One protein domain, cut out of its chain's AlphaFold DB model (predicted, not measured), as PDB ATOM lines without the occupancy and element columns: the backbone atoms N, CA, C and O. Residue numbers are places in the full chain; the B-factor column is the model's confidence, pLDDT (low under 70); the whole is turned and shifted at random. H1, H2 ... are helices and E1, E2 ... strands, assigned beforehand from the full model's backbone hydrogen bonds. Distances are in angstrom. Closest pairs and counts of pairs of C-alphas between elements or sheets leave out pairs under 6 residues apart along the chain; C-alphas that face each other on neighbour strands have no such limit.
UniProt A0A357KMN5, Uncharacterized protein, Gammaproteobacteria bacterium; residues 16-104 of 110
ATOM      1  N   GLU A  16     169.212 166.042 154.912       92.44
ATOM      2  CA  GLU A  16     168.983 165.358 156.184       92.44
ATOM      3  C   GLU A  16     170.041 165.757 157.203       92.44
ATOM      4  O   GLU A  16     171.202 165.957 156.852       92.44
ATOM      5  N   ASP A  17     169.629 165.862 158.463       93.25
ATOM      6  CA  ASP A  17     170.539 166.137 159.568       93.25
ATOM      7  C   ASP A  17     170.146 165.342 160.813       93.25
ATOM      8  O   ASP A  17     168.970 165.017 161.029       93.25
ATOM      9  N   ILE A  18     171.146 165.038 161.637       95.50
ATOM     10  CA  ILE A  18     170.970 164.372 162.924       95.50
ATOM     11  C   ILE A  18     171.403 165.339 164.013       95.50
ATOM     12  O   ILE A  18     172.587 165.628 164.179       95.50
ATOM     13  N   TYR A  19     170.439 165.769 164.817       96.25
ATOM     14  CA  TYR A  19     170.726 166.538 166.012       96.25
ATOM     15  C   TYR A  19     170.865 165.609 167.211       96.25
ATOM     16  O   TYR A  19     169.969 164.810 167.498       96.25
ATOM     17  N   ARG A  20     171.972 165.734 167.945       97.19
ATOM     18  CA  ARG A  20     172.143 165.090 169.246       97.19
ATOM     19  C   ARG A  20     171.921 166.124 170.337       97.19
ATOM     20  O   ARG A  20     172.528 167.187 170.306       97.19
ATOM     21  N   THR A  21     171.061 165.778 171.286       95.88
ATOM     22  CA  THR A  21     170.720 166.657 172.409       95.88
ATOM     23  C   THR A  21     171.951 167.069 173.207       95.88
ATOM     24  O   THR A  21     172.929 166.320 173.268       95.88
ATOM     25  N   ASN A  22     171.901 168.235 173.852       95.69
ATOM     26  CA  ASN A  22     173.049 168.807 174.567       95.69
ATOM     27  C   ASN A  22     173.578 167.905 175.694       95.69
ATOM     28  O   ASN A  22     174.773 167.901 175.979       95.69
ATOM     29  N   ASP A  23     172.703 167.118 176.330       95.12
ATOM     30  CA  ASP A  23     173.105 166.133 177.344       95.12
ATOM     31  C   ASP A  23     173.600 164.800 176.747       95.12
ATOM     32  O   ASP A  23     174.017 163.904 177.482       95.12
ATOM     33  N   GLY A  24     173.564 164.663 175.419       95.12
ATOM     34  CA  GLY A  24     174.050 163.518 174.652       95.12
ATOM     35  C   GLY A  24     173.152 162.279 174.694       95.12
ATOM     36  O   GLY A  24     173.498 161.266 174.067       95.12
ATOM     37  N   ARG A  25     172.020 162.326 175.410       95.56
ATOM     38  CA  ARG A  25     171.210 161.142 175.763       95.56
ATOM     39  C   ARG A  25     170.168 160.763 174.718       95.56
ATOM     40  O   ARG A  25     169.710 159.626 174.714       95.56
ATOM     41  N   ALA A  26     169.818 161.690 173.837       95.50
ATOM     42  CA  ALA A  26     168.873 161.475 172.751       95.50
ATOM     43  C   ALA A  26     169.379 162.078 171.437       95.50
ATOM     44  O   ALA A  26     170.187 163.014 171.437       95.50
ATOM     45  N   PHE A  27     168.872 161.559 170.320       96.44
ATOM     46  CA  PHE A  27     169.053 162.143 168.996       96.44
ATOM     47  C   PHE A  27     167.713 162.256 168.268       96.44
ATOM     48  O   PHE A  27     166.750 161.560 168.592       96.44
ATOM     49  N   PHE A  28     167.677 163.141 167.281       94.94
ATOM     50  CA  PHE A  28     166.545 163.390 166.401       94.94
ATOM     51  C   PHE A  28     167.059 163.435 164.963       94.94
ATOM     52  O   PHE A  28     168.116 164.020 164.714       94.94
ATOM     53  N   ARG A  29     166.331 162.830 164.021       94.31
ATOM     54  CA  ARG A  29     166.634 162.917 162.586       94.31
ATOM     55  C   ARG A  29     165.589 163.784 161.905       94.31
ATOM     56  O   ARG A  29     164.388 163.520 162.015       94.31
ATOM     57  N   PHE A  30     166.058 164.775 161.161       93.31
ATOM     58  CA  PHE A  30     165.219 165.698 160.413       93.31
ATOM     59  C   PHE A  30     165.531 165.625 158.927       93.31
ATOM     60  O   PHE A  30     166.669 165.386 158.529       93.31
ATOM     61  N   ARG A  31     164.509 165.888 158.115       92.62
ATOM     62  CA  ARG A  31     164.654 166.163 156.688       92.62
ATOM     63  C   ARG A  31     164.182 167.581 156.415       92.62
ATOM     64  O   ARG A  31     163.006 167.894 156.585       92.62
ATOM     65  N   PHE A  32     165.102 168.429 155.990       91.38
ATOM     66  CA  PHE A  32     164.858 169.809 155.609       91.38
ATOM     67  C   PHE A  32     164.532 169.883 154.128       91.38
ATOM     68  O   PHE A  32     165.290 169.379 153.304       91.38
ATOM     69  N   ILE A  33     163.401 170.489 153.789       89.62
ATOM     70  CA  ILE A  33     162.882 170.524 152.423       89.62
ATOM     71  C   ILE A  33     162.650 171.990 152.048       89.62
ATOM     72  O   ILE A  33     161.907 172.668 152.767       89.62
ATOM     73  N   PRO A  34     163.268 172.498 150.966       89.75
ATOM     74  CA  PRO A  34     162.925 173.812 150.447       89.75
ATOM     75  C   PRO A  34     161.506 173.774 149.867       89.75
ATOM     76  O   PRO A  34     161.130 172.841 149.159       89.75
ATOM     77  N   GLU A  35     160.707 174.790 150.172       85.94
ATOM     78  CA  GLU A  35     159.348 174.964 149.658       85.94
ATOM     79  C   GLU A  35     159.253 176.216 148.769       85.94
ATOM     80  O   GLU A  35     160.149 177.069 148.723       85.94
ATOM     81  N   ALA A  36     158.138 176.336 148.043       82.38
ATOM     82  CA  ALA A  36     157.853 177.515 147.235       82.38
ATOM     83  C   ALA A  36     157.897 178.796 148.088       82.38
ATOM     84  O   ALA A  36     157.491 178.809 149.249       82.38
ATOM     85  N   GLY A  37     158.392 179.890 147.506       82.62
ATOM     86  CA  GLY A  37     158.560 181.158 148.224       82.62
ATOM     87  C   GLY A  37     159.858 181.269 149.033       82.62
ATOM     88  O   GLY A  37     160.004 182.216 149.801       82.62
ATOM     89  N   GLY A  38     160.806 180.340 148.853       84.38
ATOM     90  CA  GLY A  38     162.140 180.422 149.459       84.38
ATOM     91  C   GLY A  38     162.151 180.133 150.960       84.38
ATOM     92  O   GLY A  38     163.036 180.596 151.677       84.38
ATOM     93  N   VAL A  39     161.150 179.397 151.442       89.88
ATOM     94  CA  VAL A  39     161.056 178.962 152.835       89.88
ATOM     95  C   VAL A  39     161.458 177.501 152.970       89.88
ATOM     96  O   VAL A  39     161.539 176.769 151.987       89.88
ATOM     97  N   TRP A  40     161.727 177.078 154.199       90.25
ATOM     98  CA  TRP A  40     162.186 175.734 154.511       90.25
ATOM     99  C   TRP A  40     161.257 175.061 155.509       90.25
ATOM    100  O   TRP A  40     160.859 175.646 156.515       90.25
ATOM    101  N   ARG A  41     160.962 173.792 155.248       89.25
ATOM    102  CA  ARG A  41     160.246 172.894 156.153       89.25
ATOM    103  C   ARG A  41     161.230 171.936 156.816       89.25
ATOM    104  O   ARG A  41     162.222 171.575 156.195       89.25
ATOM    105  N   ALA A  42     160.937 171.492 158.041       91.06
ATOM    106  CA  ALA A  42     161.644 170.372 158.670       91.06
ATOM    107  C   ALA A  42     160.650 169.260 159.009       91.06
ATOM    108  O   ALA A  42     159.778 169.430 159.867       91.06
ATOM    109  N   ASP A  43     160.794 168.132 158.327       91.06
ATOM    110  CA  ASP A  43     160.040 166.914 158.593       91.06
ATOM    111  C   ASP A  43     160.795 166.066 159.618       91.06
ATOM    112  O   ASP A  43     162.012 165.888 159.523       91.06
ATOM    113  N   ILE A  44     160.069 165.532 160.595       90.62
ATOM    114  CA  ILE A  44     160.629 164.696 161.656       90.62
ATOM    115  C   ILE A  44     160.676 163.261 161.126       90.62
ATOM    116  O   ILE A  44     159.633 162.630 160.952       90.62
ATOM    117  N   GLN A  45     161.882 162.759 160.854       91.31
ATOM    118  CA  GLN A  45     162.099 161.379 160.405       91.31
ATOM    119  C   GLN A  45     162.180 160.425 161.594       91.31
ATOM    120  O   GLN A  45     161.624 159.332 161.566       91.31
ATOM    121  N   GLU A  46     162.883 160.843 162.646       91.19
ATOM    122  CA  GLU A  46     163.112 160.031 163.835       91.19
ATOM    123  C   GLU A  46     163.186 160.924 165.069       91.19
ATOM    124  O   GLU A  46     163.770 162.010 165.042       91.19
ATOM    125  N   GLN A  47     162.589 160.465 166.160       91.69
ATOM    126  CA  GLN A  47     162.622 161.142 167.446       91.69
ATOM    127  C   GLN A  47     162.432 160.124 168.577       91.69
ATOM    128  O   GLN A  47     161.858 159.055 168.343       91.69
ATOM    129  N   PRO A  48     162.829 160.450 169.817       92.12
ATOM    130  CA  PRO A  48     162.532 159.607 170.964       92.12
ATOM    131  C   PRO A  48     161.020 159.455 171.171       92.12
ATOM    132  O   PRO A  48     160.226 160.349 170.850       92.12
ATOM    133  N   SER A  49     160.631 158.315 171.743       87.62
ATOM    134  CA  SER A  49     159.251 158.070 172.156       87.62
ATOM    135  C   SER A  49     158.848 159.031 173.275       87.62
ATOM    136  O   SER A  49     159.609 159.258 174.214       87.62
ATOM    137  N   TYR A  50     157.616 159.540 173.212       84.69
ATOM    138  CA  TYR A  50     157.023 160.312 174.309       84.69
ATOM    139  C   TYR A  50     156.663 159.440 175.524       84.69
ATOM    140  O   TYR A  50     156.365 159.972 176.593       84.69
ATOM    141  N   GLY A  51     156.682 158.108 175.388       84.69
ATOM    142  CA  GLY A  51     156.277 157.192 176.452       84.69
ATOM    143  C   GLY A  51     154.832 157.449 176.886       84.69
ATOM    144  O   GLY A  51     153.922 157.445 176.063       84.69
ATOM    145  N   SER A  52     154.627 157.699 178.180       80.88
ATOM    146  CA  SER A  52     153.318 158.038 178.758       80.88
ATOM    147  C   SER A  52     152.947 159.522 178.645       80.88
ATOM    148  O   SER A  52     151.891 159.932 179.131       80.88
ATOM    149  N   ARG A  53     153.808 160.359 178.054       82.19
ATOM    150  CA  ARG A  53     153.555 161.798 177.917       82.19
ATOM    151  C   ARG A  53     152.659 162.090 176.721       82.19
ATOM    152  O   ARG A  53     152.672 161.381 175.717       82.19
ATOM    153  N   ALA A  54     151.918 163.192 176.827       76.81
ATOM    154  CA  ALA A  54     151.103 163.694 175.733       76.81
ATOM    155  C   ALA A  54     151.974 163.940 174.490       76.81
ATOM    156  O   ALA A  54     153.013 164.602 174.564       76.81
ATOM    157  N   SER A  55     151.528 163.376 173.371       73.81
ATOM    158  CA  SER A  55     152.158 163.450 172.055       73.81
ATOM    159  C   SER A  55     151.255 164.164 171.041       73.81
ATOM    160  O   SER A  55     151.498 164.101 169.835       73.81
ATOM    161  N   ASP A  56     150.210 164.851 171.508       75.12
ATOM    162  CA  ASP A  56     149.285 165.572 170.644       75.12
ATOM    163  C   ASP A  56     149.987 166.718 169.900       75.12
ATOM    164  O   ASP A  56     150.985 167.281 170.361       75.12
ATOM    165  N   LEU A  57     149.476 167.034 168.709       70.69
ATOM    166  CA  LEU A  57     150.060 168.006 167.779       70.69
ATOM    167  C   LEU A  57     150.280 169.380 168.424       70.69
ATOM    168  O   LEU A  57     151.296 170.023 168.171       70.69
ATOM    169  N   HIS A  58     149.351 169.802 169.283       68.69
ATOM    170  CA  HIS A  58     149.397 171.110 169.918       68.69
ATOM    171  C   HIS A  58     150.453 171.152 171.028       68.69
ATOM    172  O   HIS A  58     151.344 171.991 170.981       68.69
ATOM    173  N   SER A  59     150.432 170.200 171.965       66.31
ATOM    174  CA  SER A  59     151.404 170.146 173.069       66.31
ATOM    175  C   SER A  59     152.833 169.850 172.608       66.31
ATOM    176  O   SER A  59     153.779 170.202 173.309       66.31
ATOM    177  N   SER A  60     153.000 169.179 171.463       66.31
ATOM    178  CA  SER A  60     154.316 168.831 170.908       66.31
ATOM    179  C   SER A  60     154.801 169.773 169.803       66.31
ATOM    180  O   SER A  60     155.894 169.567 169.280       66.31
ATOM    181  N   HIS A  61     154.020 170.797 169.438       69.94
ATOM    182  CA  HIS A  61     154.321 171.715 168.328       69.94
ATOM    183  C   HIS A  61     154.671 170.977 167.026       69.94
ATOM    184  O   HIS A  61     155.578 171.351 166.280       69.94
ATOM    185  N   ARG A  62     153.926 169.904 166.750       77.38
ATOM    186  CA  ARG A  62     154.022 169.128 165.513       77.38
ATOM    187  C   ARG A  62     152.801 169.404 164.651       77.38
ATOM    188  O   ARG A  62     151.706 169.629 165.154       77.38
ATOM    189  N   LEU A  63     152.973 169.343 163.340       76.88
ATOM    190  CA  LEU A  63     151.883 169.275 162.370       76.88
ATOM    191  C   LEU A  63     151.980 167.946 161.631       76.88
ATOM    192  O   LEU A  63     153.075 167.405 161.496       76.88
ATOM    193  N   SER A  64     150.862 167.425 161.128       74.88
ATOM    194  CA  SER A  64     150.920 166.299 160.192       74.88
ATOM    195  C   SER A  64     151.764 166.706 158.982       74.88
ATOM    196  O   SER A  64     151.534 167.768 158.385       74.88
ATOM    197  N   SER A  65     152.772 165.902 158.642       65.94
ATOM    198  CA  SER A  65     153.447 166.071 157.360       65.94
ATOM    199  C   SER A  65     152.575 165.370 156.329       65.94
ATOM    200  O   SER A  65     152.464 164.152 156.331       65.94
ATOM    201  N   GLY A  66     151.934 166.121 155.433       62.06
ATOM    202  CA  GLY A  66     151.177 165.552 154.305       62.06
ATOM    203  C   GLY A  66     152.051 164.812 153.277       62.06
ATOM    204  O   GLY A  66     151.612 164.590 152.155       62.06
ATOM    205  N   THR A  67     153.296 164.480 153.630       62.81
ATOM    206  CA  THR A  67     154.284 163.816 152.782       62.81
ATOM    207  C   THR A  67     154.324 162.332 153.133       62.81
ATOM    208  O   THR A  67     154.523 161.962 154.291       62.81
ATOM    209  N   ALA A  68     154.144 161.474 152.128       49.56
ATOM    210  CA  ALA A  68     154.179 160.024 152.298       49.56
ATOM    211  C   ALA A  68     155.504 159.570 152.941       49.56
ATOM    212  O   ALA A  68     156.582 159.935 152.475       49.56
ATOM    213  N   GLY A  69     155.418 158.777 154.014       54.69
ATOM    214  CA  GLY A  69     156.581 158.262 154.752       54.69
ATOM    215  C   GLY A  69     157.037 159.114 155.944       54.69
ATOM    216  O   GLY A  69     157.836 158.642 156.743       54.69
ATOM    217  N   THR A  70     156.489 160.317 156.129       61.69
ATOM    218  CA  THR A  70     156.738 161.164 157.309       61.69
ATOM    219  C   THR A  70     155.438 161.471 158.022       61.69
ATOM    220  O   THR A  70     154.551 162.080 157.441       61.69
ATOM    221  N   GLY A  71     155.322 161.081 159.292       68.56
ATOM    222  CA  GLY A  71     154.100 161.336 160.062       68.56
ATOM    223  C   GLY A  71     153.932 162.804 160.462       68.56
ATOM    224  O   GLY A  71     152.809 163.302 160.527       68.56
ATOM    225  N   TYR A  72     155.037 163.518 160.716       81.94
ATOM    226  CA  TYR A  72     154.997 164.845 161.331       81.94
ATOM    227  C   TYR A  72     156.083 165.794 160.814       81.94
ATOM    228  O   TYR A  72     157.171 165.372 160.426       81.94
ATOM    229  N   LYS A  73     155.790 167.092 160.862       82.75
ATOM    230  CA  LYS A  73     156.719 168.206 160.640       82.75
ATOM    231  C   LYS A  73     156.707 169.154 161.832       82.75
ATOM    232  O   LYS A  73     155.718 169.206 162.566       82.75
ATOM    233  N   ILE A  74     157.781 169.916 162.009       83.62
ATOM    234  CA  ILE A  74     157.837 170.956 163.042       83.62
ATOM    235  C   ILE A  74     156.869 172.086 162.666       83.62
ATOM    236  O   ILE A  74     156.818 172.517 161.511       83.62
ATOM    237  N   CYS A  75     156.065 172.538 163.631       81.12
ATOM    238  CA  CYS A  75     155.227 173.721 163.472       81.12
ATOM    239  C   CYS A  75     156.080 174.986 163.619       81.12
ATOM    240  O   CYS A  75     156.820 175.123 164.591       81.12
ATOM    241  N   TYR A  76     155.945 175.926 162.685       78.88
ATOM    242  CA  TYR A  76     156.637 177.211 162.736       78.88
ATOM    243  C   TYR A  76     155.629 178.338 162.943       78.88
ATOM    244  O   TYR A  76     154.673 178.452 162.178       78.88
ATOM    245  N   ALA A  77     155.873 179.222 163.915       76.00
ATOM    246  CA  ALA A  77     155.137 180.487 164.011       76.00
ATOM    247  C   ALA A  77     155.485 181.435 162.846       76.00
ATOM    248  O   ALA A  77     154.674 182.255 162.421       76.00
ATOM    249  N   SER A  78     156.704 181.330 162.314       81.19
ATOM    250  CA  SER A  78     157.159 182.026 161.111       81.19
ATOM    251  C   SER A  78     158.074 181.100 160.322       81.19
ATOM    252  O   SER A  78     159.052 180.596 160.873       81.19
ATOM    253  N   SER A  79     157.750 180.857 159.050       84.88
ATOM    254  CA  SER A  79     158.491 179.901 158.224       84.88
ATOM    255  C   SER A  79     159.964 180.316 158.067       84.88
ATOM    256  O   SER A  79     160.228 181.462 157.681       84.88
ATOM    257  N   PRO A  80     160.927 179.413 158.329       88.31
ATOM    258  CA  PRO A  80     162.347 179.696 158.155       88.31
ATOM    259  C   PRO A  80     162.665 180.057 156.703       88.31
ATOM    260  O   PRO A  80     162.249 179.356 155.784       88.31
ATOM    261  N   LYS A  81     163.431 181.131 156.485       90.50
ATOM    262  CA  LYS A  81     163.820 181.608 155.140       90.50
ATOM    263  C   LYS A  81     165.174 181.071 154.671       90.50
ATOM    264  O   LYS A  81     165.674 181.452 153.619       90.50
ATOM    265  N   SER A  82     165.796 180.204 155.467       90.94
ATOM    266  CA  SER A  82     167.055 179.549 155.133       90.94
ATOM    267  C   SER A  82     167.137 178.167 155.779       90.94
ATOM    268  O   SER A  82     166.531 177.930 156.828       90.94
ATOM    269  N   LEU A  83     167.934 177.274 155.183       90.62
ATOM    270  CA  LEU A  83     168.241 175.960 155.757       90.62
ATOM    271  C   LEU A  83     168.803 176.091 157.179       90.62
ATOM    272  O   LEU A  83     168.373 175.381 158.082       90.62
ATOM    273  N   ARG A  84     169.717 177.045 157.395       91.06
ATOM    274  CA  ARG A  84     170.347 177.268 158.701       91.06
ATOM    275  C   ARG A  84     169.336 177.687 159.764       91.06
ATOM    276  O   ARG A  84     169.447 177.258 160.909       91.06
ATOM    277  N   ASP A  85     168.371 178.530 159.406       91.19
ATOM    278  CA  ASP A  85     167.316 178.917 160.342       91.19
ATOM    279  C   ASP A  85     166.418 177.719 160.657       91.19
ATOM    280  O   ASP A  85     166.119 177.480 161.824       91.19
ATOM    281  N   ALA A  86     166.056 176.918 159.649       91.62
ATOM    282  CA  ALA A  86     165.271 175.703 159.855       91.62
ATOM    283  C   ALA A  86     165.990 174.702 160.773       91.62
ATOM    284  O   ALA A  86     165.367 174.169 161.690       91.62
ATOM    285  N   GLN A  87     167.300 174.502 160.585       93.12
ATOM    286  CA  GLN A  87     168.134 173.674 161.462       93.12
ATOM    287  C   GLN A  87     168.108 174.188 162.900       93.12
ATOM    288  O   GLN A  87     167.740 173.439 163.797       93.12
ATOM    289  N   LYS A  88     168.371 175.480 163.132       92.62
ATOM    290  CA  LYS A  88     168.317 176.070 164.482       92.62
ATOM    291  C   LYS A  88     166.957 175.897 165.154       92.62
ATOM    292  O   LYS A  88     166.889 175.614 166.351       92.62
ATOM    293  N   PHE A  89     165.871 176.074 164.405       91.25
ATOM    294  CA  PHE A  89     164.530 175.816 164.925       91.25
ATOM    295  C   PHE A  89     164.348 174.343 165.298       91.25
ATOM    296  O   PHE A  89     163.814 174.062 166.368       91.25
ATOM    297  N   ALA A  90     164.822 173.415 164.463       92.88
ATOM    298  CA  ALA A  90     164.744 171.984 164.733       92.88
ATOM    299  C   ALA A  90     165.565 171.561 165.959       92.88
ATOM    300  O   ALA A  90     165.060 170.807 166.787       92.88
ATOM    301  N   GLU A  91     166.777 172.094 166.122       93.81
ATOM    302  CA  GLU A  91     167.617 171.897 167.312       93.81
ATOM    303  C   GLU A  91     166.894 172.375 168.574       93.81
ATOM    304  O   GLU A  91     166.765 171.655 169.563       93.81
ATOM    305  N   THR A  92     166.352 173.591 168.520       92.12
ATOM    306  CA  THR A  92     165.697 174.203 169.675       92.12
ATOM    307  C   THR A  92     164.391 173.456 170.020       92.12
ATOM    308  O   THR A  92     164.103 173.214 171.196       92.12
ATOM    309  N   TRP A  93     163.639 172.995 169.011       91.81
ATOM    310  CA  TRP A  93     162.466 172.132 169.195       91.81
ATOM    311  C   TRP A  93     162.841 170.760 169.772       91.81
ATOM    312  O   TRP A  93     162.134 170.243 170.640       91.81
ATOM    313  N   ALA A  94     163.953 170.171 169.327       93.38
ATOM    314  CA  ALA A  94     164.448 168.891 169.821       93.38
ATOM    315  C   ALA A  94     164.822 168.970 171.306       93.38
ATOM    316  O   ALA A  94     164.431 168.099 172.084       93.38
ATOM    317  N   GLU A  95     165.505 170.038 171.724       94.31
ATOM    318  CA  GLU A  95     165.838 170.285 173.131       94.31
ATOM    319  C   GLU A  95     164.582 170.460 173.993       94.31
ATOM    320  O   GLU A  95     164.461 169.840 175.054       94.31
ATOM    321  N   ALA A  96     163.609 171.248 173.527       90.56
ATOM    322  CA  ALA A  96     162.348 171.445 174.237       90.56
ATOM    323  C   ALA A  96     161.556 170.134 174.364       90.56
ATOM    324  O   ALA A  96     161.097 169.776 175.454       90.56
ATOM    325  N   THR A  97     161.455 169.381 173.267       90.56
ATOM    326  CA  THR A  97     160.832 168.053 173.227       90.56
ATOM    327  C   THR A  97     161.534 167.090 174.174       90.56
ATOM    328  O   THR A  97     160.879 166.374 174.925       90.56
ATOM    329  N   TRP A  98     162.865 167.092 174.204       93.81
ATOM    330  CA  TRP A  98     163.622 166.225 175.095       93.81
ATOM    331  C   TRP A  98     163.414 166.566 176.575       93.81
ATOM    332  O   TRP A  98     163.255 165.666 177.401       93.81
ATOM    333  N   VAL A  99     163.340 167.853 176.925       90.94
ATOM    334  CA  VAL A  99     162.965 168.301 178.277       90.94
ATOM    335  C   VAL A  99     161.557 167.834 178.651       90.94
ATOM    336  O   VAL A  99     161.350 167.347 179.765       90.94
ATOM    337  N   TRP A 100     160.601 167.916 177.726       89.44
ATOM    338  CA  TRP A 100     159.248 167.412 177.952       89.44
ATOM    339  C   TRP A 100     159.223 165.896 178.168       89.44
ATOM    340  O   TRP A 100     158.597 165.422 179.116       89.44
ATOM    341  N   ILE A 101     159.935 165.136 177.337       89.50
ATOM    342  CA  ILE A 101     160.009 163.674 177.443       89.50
ATOM    343  C   ILE A 101     160.627 163.261 178.783       89.50
ATOM    344  O   ILE A 101     160.065 162.407 179.471       89.50
ATOM    345  N   LYS A 102     161.745 163.883 179.181       90.75
ATOM    346  CA  LYS A 102     162.487 163.484 180.384       90.75
ATOM    347  C   LYS A 102     161.798 163.938 181.681       90.75
ATOM    348  O   LYS A 102     161.624 163.138 182.595       90.75
ATOM    349  N   ASP A 103     161.365 165.200 181.743       87.69
ATOM    350  CA  ASP A 103     160.937 165.843 182.992       87.69
ATOM    351  C   ASP A 103     159.427 166.122 183.032       87.69
ATOM    352  O   ASP A 103     158.886 166.469 184.080       87.69
ATOM    353  N   GLY A 104     158.722 166.045 181.898       83.94
ATOM    354  CA  GLY A 104     157.348 166.548 181.791       83.94
ATOM    355  C   GLY A 104     157.252 168.068 181.951       83.94
ATOM    356  O   GLY A 104     156.194 168.584 182.308       83.94
TER     357      GLY A 104
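What this domain is: This is residues 16 to 104 of the 110 residues of an uncharacterized protein of Gammaproteobacteria bacterium (UniProt A0A357KMN5). A strongly twisted sheet of five strands curls round one long helix, H1, which runs roughly along the longest axis of the model. The long strands E2 and E3, with E1 beside E2, make most of the sheet, and the small hairpin of E4 and E5 extends it past E3. The printed part has 89 residues, with E1, E2, E3, E4, E5 and then H1 along the chain; the sheet's order is E1, E2, E3, E5, E4, and its neighbours are antiparallel except that E3 and E5 meet only at a point. The class is mixed, helices and strands; the whole is compact, with a radius of gyration of the C-alphas of 12.5 A, yet elongated in outline, spanning 38 by 24 by 23 A.

Where its parts are: Begin in the sheet with its longest strand, E2, residues 27 to 35, which runs 25.2 A from C-alpha 27 at (169.053, 162.143, 168.996). Beside it find E1, residues 16 to 20, 13.4 A long, and E3, residues 39 to 46, 22.0 A long. The short strands are E4, residues 62 to 64, 6.8 A, and E5, residues 72 to 74, 7.0 A. Then find C-alpha 83 at (168.241, 175.960, 155.757); from there H1, residues 83 to 103, runs 30.0 A to C-alpha 103 at (160.937, 165.843, 182.992).

How they stand to each other: E1, E2 and E3 form a meander, each strand the antiparallel neighbour of the one before. In the hairpin of E1 and E2, at 147 degrees, look for N 19 and O 28, 2.9 A apart and within hydrogen-bond range. In the hairpin of E2 and E3, at 149 degrees, find N 33 and O 41, 2.9 A apart. E3 and E5 meet only at a point, where C-alphas 43 and 73 face each other at 4.1 A. In the hairpin of E4 and E5, at 138 degrees, N 73 and O 63 are 2.8 A apart. E1 and E4 are the edge strands, and they are apart. H1 is on the sheet, with 68 pairs of C-alphas within 10 A, and the sheet curls round it; its closest C-alphas to E3 are those of Trp 40 and Ala 86, 6.2 A, and to E2 those of Phe 28 and Ala 94, 6.8 A. In H1 every O i to N i+4 pair is within hydrogen-bond range.

The domain as a whole: The two C-alphas farthest apart are those of Gly 37 and Ser 52, 38.7 A. The printed part has no cut. The link from E3 to E4, residues 47 to 61, is long, and the link from E2 to E3 is tight. The mean pLDDT of the printed part is 85.4; look for values under 70 at residues 58 to 61 and 65 to 71.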